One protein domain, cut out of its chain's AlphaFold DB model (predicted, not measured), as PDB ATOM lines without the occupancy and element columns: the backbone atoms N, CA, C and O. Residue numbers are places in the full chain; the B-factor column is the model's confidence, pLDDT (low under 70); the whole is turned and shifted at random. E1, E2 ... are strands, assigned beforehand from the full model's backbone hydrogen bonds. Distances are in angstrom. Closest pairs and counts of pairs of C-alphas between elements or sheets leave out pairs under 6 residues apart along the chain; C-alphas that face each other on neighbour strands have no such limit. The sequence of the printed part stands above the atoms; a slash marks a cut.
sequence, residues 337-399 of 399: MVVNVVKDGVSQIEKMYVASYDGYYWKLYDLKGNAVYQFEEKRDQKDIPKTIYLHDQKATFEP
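Overview. This is residues 337 to 399 of the 399 residues of the protein "DnaJ-like protein" of Longibaculum muris (UniProt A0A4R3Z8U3). One six-stranded sheet is curled like part of a barrel and folded back on itself, so that E4, E3 and E2 face E5 and E6 across the hinge strand E1; the barrel stays open between the edge strands E4 and E6. The 63 printed residues hold six named strands, E1 to E6 along the chain, and no named helix. The mixed sheet has the order E4, E3, E2, E1, E5, E6. The class is all strand, though under half of the residues, 27, are in named elements. The whole is compact and rounded, with a radius of gyration of the C-alphas of 10.8 A and spans of 31 by 25 by 19 A.

Arrangement. E1, residues 337 to 343, forms an antiparallel hairpin with E2, residues 352 to 356, where N 339 and O 352 are 2.8 A apart. E2 forms a hairpin with E3, residues 363 to 365 (N 365 to O 353, 2.8 A), and E3 one with E4, residues 371 to 374 (N 364 to O 373, 2.8 A). E1 to E4 make a meander, each strand the antiparallel neighbour of the one before. E5, residues 387 to 391, is parallel to E1 at 36 degrees, with N 390 and O 342 2.8 A apart. E5 and E6, residues 394 to 396, form a hairpin, with N 396 and O 389 2.8 A apart. In the folded sheet, one sheet bent into two leaves, the closest C-alphas of E4 and E6, those of Tyr 373 and Ala 395, are 7.1 A apart.

Along the chain. E1 starts at C-alpha 337, (10.972, -40.169, 19.377), and is 18.2 A long. E2 measures 13.7 A, E3 6.4 A, E4 7.4 A, E5 13.3 A and E6 6.5 A. E6 ends at C-alpha 396, (19.245, -26.525, 18.547).

Size, cuts and confidence. The C-alphas farthest apart, those of Val 346 and Asp 358, are 31.1 A apart. The printed part has no cut. The link from E4 to E5, residues 375 to 386, is long. Confidence is under 70 at residues 393, 398 and 399.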
ATOM      1  N   MET A 337       9.661 -39.575  19.162       91.56
ATOM      2  CA  MET A 337      10.972 -40.169  19.377       91.56
ATOM      3  C   MET A 337      11.539 -39.773  20.740       91.56
ATOM      4  O   MET A 337      11.465 -38.611  21.132       91.56
ATOM      5  N   VAL A 338      12.126 -40.736  21.446       89.44
ATOM      6  CA  VAL A 338      12.916 -40.511  22.659       89.44
ATOM      7  C   VAL A 338      14.264 -39.917  22.260       89.44
ATOM      8  O   VAL A 338      14.933 -40.416  21.354       89.44
ATOM      9  N   VAL A 339      14.664 -38.850  22.939       88.56
ATOM     10  CA  VAL A 339      15.853 -38.057  22.621       88.56
ATOM     11  C   VAL A 339      16.725 -37.864  23.851       88.56
ATOM     12  O   VAL A 339      16.243 -37.778  24.983       88.56
ATOM     13  N   ASN A 340      18.027 -37.764  23.606       86.75
ATOM     14  CA  ASN A 340      18.969 -37.267  24.598       86.75
ATOM     15  C   ASN A 340      18.929 -35.740  24.592       86.75
ATOM     16  O   ASN A 340      18.746 -35.129  23.536       86.75
ATOM     17  N   VAL A 341      19.144 -35.129  25.750       87.69
ATOM     18  CA  VAL A 341      19.172 -33.672  25.879       87.69
ATOM     19  C   VAL A 341      20.511 -33.245  26.452       87.69
ATOM     20  O   VAL A 341      20.986 -33.827  27.421       87.69
ATOM     21  N   VAL A 342      21.127 -32.236  25.850       87.12
ATOM     22  CA  VAL A 342      22.315 -31.562  26.374       87.12
ATOM     23  C   VAL A 342      21.888 -30.153  26.733       87.12
ATOM     24  O   VAL A 342      21.488 -29.399  25.857       87.12
ATOM     25  N   LYS A 343      21.926 -29.798  28.012       88.19
ATOM     26  CA  LYS A 343      21.514 -28.480  28.492       88.19
ATOM     27  C   LYS A 343      22.739 -27.706  28.952       88.19
ATOM     28  O   LYS A 343      23.470 -28.206  29.802       88.19
ATOM     29  N   ASP A 344      22.968 -26.531  28.373       87.50
ATOM     30  CA  ASP A 344      24.094 -25.646  28.697       87.50
ATOM     31  C   ASP A 344      25.450 -26.392  28.653       87.50
ATOM     32  O   ASP A 344      26.296 -26.276  29.537       87.50
ATOM     33  N   GLY A 345      25.624 -27.251  27.639       82.88
ATOM     34  CA  GLY A 345      26.810 -28.100  27.459       82.88
ATOM     35  C   GLY A 345      26.850 -29.372  28.319       82.88
ATOM     36  O   GLY A 345      27.732 -30.210  28.132       82.88
ATOM     37  N   VAL A 346      25.887 -29.575  29.223       82.62
ATOM     38  CA  VAL A 346      25.826 -30.732  30.127       82.62
ATOM     39  C   VAL A 346      24.804 -31.754  29.630       82.62
ATOM     40  O   VAL A 346      23.608 -31.471  29.530       82.62
ATOM     41  N   SER A 347      25.262 -32.974  29.341       81.75
ATOM     42  CA  SER A 347      24.372 -34.086  28.979       81.75
ATOM     43  C   SER A 347      23.447 -34.434  30.143       81.75
ATOM     44  O   SER A 347      23.907 -34.688  31.254       81.75
ATOM     45  N   GLN A 348      22.145 -34.436  29.881       82.06
ATOM     46  CA  GLN A 348      21.116 -34.764  30.857       82.06
ATOM     47  C   GLN A 348      20.938 -36.279  30.948       82.06
ATOM     48  O   GLN A 348      20.956 -36.980  29.935       82.06
ATOM     49  N   ILE A 349      20.758 -36.766  32.176       71.38
ATOM     50  CA  ILE A 349      20.561 -38.192  32.466       71.38
ATOM     51  C   ILE A 349      19.120 -38.604  32.142       71.38
ATOM     52  O   ILE A 349      18.894 -39.632  31.503       71.38
ATOM     53  N   GLU A 350      18.139 -37.791  32.550       77.69
ATOM     54  CA  GLU A 350      16.740 -38.016  32.191       77.69
ATOM     55  C   GLU A 350      16.534 -37.781  30.694       77.69
ATOM     56  O   GLU A 350      16.817 -36.702  30.159       77.69
ATOM     57  N   LYS A 351      16.011 -38.802  30.009       85.44
ATOM     58  CA  LYS A 351      15.633 -38.675  28.603       85.44
ATOM     59  C   LYS A 351      14.392 -37.800  28.476       85.44
ATOM     60  O   LYS A 351      13.555 -37.730  29.368       85.44
ATOM     61  N   MET A 352      14.246 -37.176  27.319       91.94
ATOM     62  CA  MET A 352      13.017 -36.488  26.931       91.94
ATOM     63  C   MET A 352      12.449 -37.160  25.687       91.94
ATOM     64  O   MET A 352      13.047 -38.087  25.136       91.94
ATOM     65  N   TYR A 353      11.292 -36.709  25.222       92.75
ATOM     66  CA  TYR A 353      10.796 -37.131  23.921       92.75
ATOM     67  C   TYR A 353      10.303 -35.941  23.118       92.75
ATOM     68  O   TYR A 353       9.711 -34.999  23.640       92.75
ATOM     69  N   VAL A 354      10.539 -35.999  21.816       92.75
ATOM     70  CA  VAL A 354       9.902 -35.109  20.855       92.75
ATOM     71  C   VAL A 354       8.699 -35.803  20.268       92.75
ATOM     72  O   VAL A 354       8.744 -36.993  19.958       92.75
ATOM     73  N   ALA A 355       7.610 -35.065  20.118       93.25
ATOM     74  CA  ALA A 355       6.402 -35.603  19.531       93.25
ATOM     75  C   ALA A 355       5.654 -34.572  18.698       93.25
ATOM     76  O   ALA A 355       5.730 -33.364  18.928       93.25
ATOM     77  N   SER A 356       4.909 -35.093  17.732       91.69
ATOM     78  CA  SER A 356       4.095 -34.333  16.805       91.69
ATOM     79  C   SER A 356       2.708 -34.959  16.683       91.69
ATOM     80  O   SER A 356       2.551 -36.160  16.432       91.69
ATOM     81  N   TYR A 357       1.676 -34.133  16.865       89.94
ATOM     82  CA  TYR A 357       0.282 -34.555  16.714       89.94
ATOM     83  C   TYR A 357      -0.128 -34.691  15.244       89.94
ATOM     84  O   TYR A 357      -0.946 -35.549  14.915       89.94
ATOM     85  N   ASP A 358       0.457 -33.882  14.362       88.19
ATOM     86  CA  ASP A 358       0.128 -33.798  12.936       88.19
ATOM     87  C   ASP A 358       1.205 -34.411  12.019       88.19
ATOM     88  O   ASP A 358       0.946 -34.686  10.840       88.19
ATOM     89  N   GLY A 359       2.370 -34.728  12.588       86.81
ATOM     90  CA  GLY A 359       3.538 -35.313  11.932       86.81
ATOM     91  C   GLY A 359       4.542 -34.286  11.405       86.81
ATOM     92  O   GLY A 359       5.518 -34.699  10.789       86.81
ATOM     93  N   TYR A 360       4.304 -32.989  11.625       84.88
ATOM     94  CA  TYR A 360       5.065 -31.899  11.012       84.88
ATOM     95  C   TYR A 360       5.535 -30.846  12.012       84.88
ATOM     96  O   TYR A 360       6.672 -30.383  11.902       84.88
ATOM     97  N   TYR A 361       4.690 -30.477  12.979       88.94
ATOM     98  CA  TYR A 361       5.059 -29.556  14.050       88.94
ATOM     99  C   TYR A 361       5.411 -30.341  15.300       88.94
ATOM    100  O   TYR A 361       4.613 -31.131  15.818       88.94
ATOM    101  N   TRP A 362       6.629 -30.121  15.774       91.56
ATOM    102  CA  TRP A 362       7.217 -30.895  16.851       91.56
ATOM    103  C   TRP A 362       7.242 -30.085  18.138       91.56
ATOM    104  O   TRP A 362       7.432 -28.868  18.138       91.56
ATOM    105  N   LYS A 363       7.093 -30.781  19.260       92.75
ATOM    106  CA  LYS A 363       7.361 -30.235  20.588       92.75
ATOM    107  C   LYS A 363       8.232 -31.204  21.365       92.75
ATOM    108  O   LYS A 363       8.087 -32.418  21.221       92.75
ATOM    109  N   LEU A 364       9.132 -30.656  22.168       92.88
ATOM    110  CA  LEU A 364       9.905 -31.383  23.163       92.88
ATOM    111  C   LEU A 364       9.091 -31.467  24.450       92.88
ATOM    112  O   LEU A 364       8.557 -30.457  24.913       92.88
ATOM    113  N   TYR A 365       9.029 -32.655  25.029       92.75
ATOM    114  CA  TYR A 365       8.322 -32.940  26.264       92.75
ATOM    115  C   TYR A 365       9.242 -33.611  27.274       92.75
ATOM    116  O   TYR A 365      10.061 -34.461  26.913       92.75
ATOM    117  N   ASP A 366       9.044 -33.283  28.547       91.38
ATOM    118  CA  ASP A 366       9.546 -34.121  29.630       91.38
ATOM    119  C   ASP A 366       8.742 -35.437  29.707       91.38
ATOM    120  O   ASP A 366       7.675 -35.589  29.100       91.38
ATOM    121  N   LEU A 367       9.229 -36.404  30.486       88.00
ATOM    122  CA  LEU A 367       8.564 -37.705  30.653       88.00
ATOM    123  C   LEU A 367       7.242 -37.619  31.437       88.00
ATOM    124  O   LEU A 367       6.457 -38.563  31.412       88.00
ATOM    125  N   LYS A 368       6.955 -36.481  32.080       85.06
ATOM    126  CA  LYS A 368       5.662 -36.191  32.722       85.06
ATOM    127  C   LYS A 368       4.634 -35.652  31.717       85.06
ATOM    128  O   LYS A 368       3.456 -35.530  32.045       85.06
ATOM    129  N   GLY A 369       5.053 -35.356  30.485       86.00
ATOM    130  CA  GLY A 369       4.208 -34.820  29.425       86.00
ATOM    131  C   GLY A 369       4.058 -33.300  29.449       86.00
ATOM    132  O   GLY A 369       3.177 -32.771  28.764       86.00
ATOM    133  N   ASN A 370       4.894 -32.576  30.184       89.69
ATOM    134  CA  ASN A 370       4.947 -31.122  30.106       89.69
ATOM    135  C   ASN A 370       5.744 -30.712  28.869       89.69
ATOM    136  O   ASN A 370       6.796 -31.282  28.584       89.69
ATOM    137  N   ALA A 371       5.231 -29.742  28.113       90.06
ATOM    138  CA  ALA A 371       5.954 -29.201  26.970       90.06
ATOM    139  C   ALA A 371       7.123 -28.346  27.471       90.06
ATOM    140  O   ALA A 371       6.913 -27.373  28.192       90.06
ATOM    141  N   VAL A 372       8.336 -28.723  27.080       91.25
ATOM    142  CA  VAL A 372       9.585 -28.027  27.417       91.25
ATOM    143  C   VAL A 372       9.932 -27.004  26.338       91.25
ATOM    144  O   VAL A 372      10.398 -25.915  26.650       91.25
ATOM    145  N   TYR A 373       9.695 -27.344  25.067       89.50
ATOM    146  CA  TYR A 373       9.989 -26.473  23.928       89.50
ATOM    147  C   TYR A 373       9.074 -26.783  22.738       89.50
ATOM    148  O   TYR A 373       8.634 -27.922  22.568       89.50
ATOM    149  N   GLN A 374       8.798 -25.791  21.891       88.94
ATOM    150  CA  GLN A 374       8.039 -25.958  20.651       88.94
ATOM    151  C   GLN A 374       8.889 -25.522  19.460       88.94
ATOM    152  O   GLN A 374       9.365 -24.394  19.419       88.94
ATOM    153  N   PHE A 375       9.042 -26.414  18.483       85.44
ATOM    154  CA  PHE A 375       9.755 -26.118  17.249       85.44
ATOM    155  C   PHE A 375       8.824 -25.364  16.293       85.44
ATOM    156  O   PHE A 375       7.695 -25.795  16.047       85.44
ATOM    157  N   GLU A 376       9.292 -24.232  15.773       81.88
ATOM    158  CA  GLU A 376       8.513 -23.376  14.864       81.88
ATOM    159  C   GLU A 376       8.559 -23.875  13.413       81.88
ATOM    160  O   GLU A 376       7.629 -23.661  12.634       81.88
ATOM    161  N   GLU A 377       9.622 -24.593  13.055       82.56
ATOM    162  CA  GLU A 377       9.837 -25.094  11.705       82.56
ATOM    163  C   GLU A 377       9.149 -26.437  11.462       82.56
ATOM    164  O   GLU A 377       9.233 -27.375  12.262       82.56
ATOM    165  N   LYS A 378       8.531 -26.552  10.284       86.19
ATOM    166  CA  LYS A 378       8.013 -27.817   9.766       86.19
ATOM    167  C   LYS A 378       9.170 -28.760   9.443       86.19
ATOM    168  O   LYS A 378      10.050 -28.400   8.664       86.19
ATOM    169  N   ARG A 379       9.125 -29.985   9.974       83.50
ATOM    170  CA  ARG A 379      10.145 -31.017   9.726       83.50
ATOM    171  C   ARG A 379       9.530 -32.405   9.582       83.50
ATOM    172  O   ARG A 379       8.576 -32.732  10.291       83.50
ATOM    173  N   ASP A 380      10.097 -33.224   8.699       83.81
ATOM    174  CA  ASP A 380       9.736 -34.639   8.599       83.81
ATOM    175  C   ASP A 380      10.390 -35.441   9.736       83.81
ATOM    176  O   ASP A 380      11.466 -35.107  10.226       83.81
ATOM    177  N   GLN A 381       9.771 -36.559  10.129       77.25
ATOM    178  CA  GLN A 381      10.252 -37.408  11.230       77.25
ATOM    179  C   GLN A 381      11.698 -37.896  11.060       77.25
ATOM    180  O   GLN A 381      12.425 -38.018  12.042       77.25
ATOM    181  N   LYS A 382      12.114 -38.178   9.823       81.12
ATOM    182  CA  LYS A 382      13.471 -38.638   9.485       81.12
ATOM    183  C   LYS A 382      14.557 -37.587   9.758       81.12
ATOM    184  O   LYS A 382      15.712 -37.959   9.924       81.12
ATOM    185  N   ASP A 383      14.177 -36.311   9.818       82.62
ATOM    186  CA  ASP A 383      15.094 -35.180   9.980       82.62
ATOM    187  C   ASP A 383      15.222 -34.753  11.451       82.62
ATOM    188  O   ASP A 383      15.940 -33.806  11.778       82.62
ATOM    189  N   ILE A 384      14.514 -35.435  12.355       80.88
ATOM    190  CA  ILE A 384      14.581 -35.171  13.787       80.88
ATOM    191  C   ILE A 384      15.816 -35.872  14.363       80.88
ATOM    192  O   ILE A 384      15.945 -37.094  14.238       80.88
ATOM    193  N   PRO A 385      16.737 -35.144  15.017       81.81
ATOM    194  CA  PRO A 385      17.932 -35.752  15.580       81.81
ATOM    195  C   PRO A 385      17.633 -36.499  16.880       81.81
ATOM    196  O   PRO A 385      16.688 -36.206  17.611       81.81
ATOM    197  N   LYS A 386      18.511 -37.451  17.210       84.31
ATOM    198  CA  LYS A 386      18.458 -38.222  18.465       84.31
ATOM    199  C   LYS A 386      18.974 -37.449  19.688       84.31
ATOM    200  O   LYS A 386      18.817 -37.928  20.811       84.31
ATOM    201  N   THR A 387      19.618 -36.303  19.477       85.44
ATOM    202  CA  THR A 387      20.143 -35.429  20.531       85.44
ATOM    203  C   THR A 387      19.669 -34.005  20.280       85.44
ATOM    204  O   THR A 387      19.702 -33.546  19.140       85.44
ATOM    205  N   ILE A 388      19.232 -33.326  21.337       87.75
ATOM    206  CA  ILE A 388      18.765 -31.940  21.305       87.75
ATOM    207  C   ILE A 388      19.596 -31.127  22.285       87.75
ATOM    208  O   ILE A 388      19.789 -31.540  23.428       87.75
ATOM    209  N   TYR A 389      20.063 -29.971  21.839       87.31
ATOM    210  CA  TYR A 389      20.861 -29.053  22.634       87.31
ATOM    211  C   TYR A 389      19.963 -27.908  23.098       87.31
ATOM    212  O   TYR A 389      19.259 -27.308  22.293       87.31
ATOM    213  N   LEU A 390      19.928 -27.646  24.400       87.44
ATOM    214  CA  LEU A 390      19.172 -26.563  25.016       87.44
ATOM    215  C   LEU A 390      20.157 -25.528  25.560       87.44
ATOM    216  O   LEU A 390      20.941 -25.849  26.450       87.44
ATOM    217  N   HIS A 391      20.085 -24.302  25.048       83.88
ATOM    218  CA  HIS A 391      20.851 -23.156  25.538       83.88
ATOM    219  C   HIS A 391      19.935 -21.932  25.572       83.88
ATOM    220  O   HIS A 391      19.238 -21.667  24.591       83.88
ATOM    221  N   ASP A 392      19.890 -21.199  26.687       78.31
ATOM    222  CA  ASP A 392      19.039 -20.004  26.857       78.31
ATOM    223  C   ASP A 392      17.586 -20.196  26.374       78.31
ATOM    224  O   ASP A 392      17.024 -19.365  25.662       78.31
ATOM    225  N   GLN A 393      16.975 -21.334  26.729       69.88
ATOM    226  CA  GLN A 393      15.608 -21.718  26.331       69.88
ATOM    227  C   GLN A 393      15.383 -21.908  24.819       69.88
ATOM    228  O   GLN A 393      14.242 -22.064  24.383       69.88
ATOM    229  N   LYS A 394      16.443 -21.950  24.010       79.94
ATOM    230  CA  LYS A 394      16.386 -22.327  22.595       79.94
ATOM    231  C   LYS A 394      16.843 -23.766  22.425       79.94
ATOM    232  O   LYS A 394      17.821 -24.182  23.042       79.94
ATOM    233  N   ALA A 395      16.137 -24.509  21.577       80.38
ATOM    234  CA  ALA A 395      16.546 -25.844  21.178       80.38
ATOM    235  C   ALA A 395      17.262 -25.798  19.827       80.38
ATOM    236  O   ALA A 395      16.687 -25.344  18.837       80.38
ATOM    237  N   THR A 396      18.492 -26.299  19.780       77.50
ATOM    238  CA  THR A 396      19.245 -26.525  18.547       77.50
ATOM    239  C   THR A 396      19.459 -28.017  18.319       77.50
ATOM    240  O   THR A 396      19.417 -28.853  19.227       77.50
ATOM    241  N   PHE A 397      19.644 -28.356  17.051       76.75
ATOM    242  CA  PHE A 397      19.957 -29.709  16.598       76.75
ATOM    243  C   PHE A 397      21.446 -29.897  16.313       76.75
ATOM    244  O   PHE A 397      21.909 -31.026  16.164       76.75
ATOM    245  N   GLU A 398      22.174 -28.785  16.253       65.56
ATOM    246  CA  GLU A 398      23.621 -28.747  16.138       65.56
ATOM    247  C   GLU A 398      24.245 -28.592  17.534       65.56
ATOM    248  O   GLU A 398      23.644 -27.908  18.378       65.56
ATOM    249  N   PRO A 399      25.384 -29.273  17.773       55.00
ATOM    250  CA  PRO A 399      26.113 -29.251  19.036       55.00
ATOM    251  C   PRO A 399      26.714 -27.900  19.404       55.00
ATOM    252  O   PRO A 399      27.066 -27.127  18.483       55.00
TER     253      PRO A 399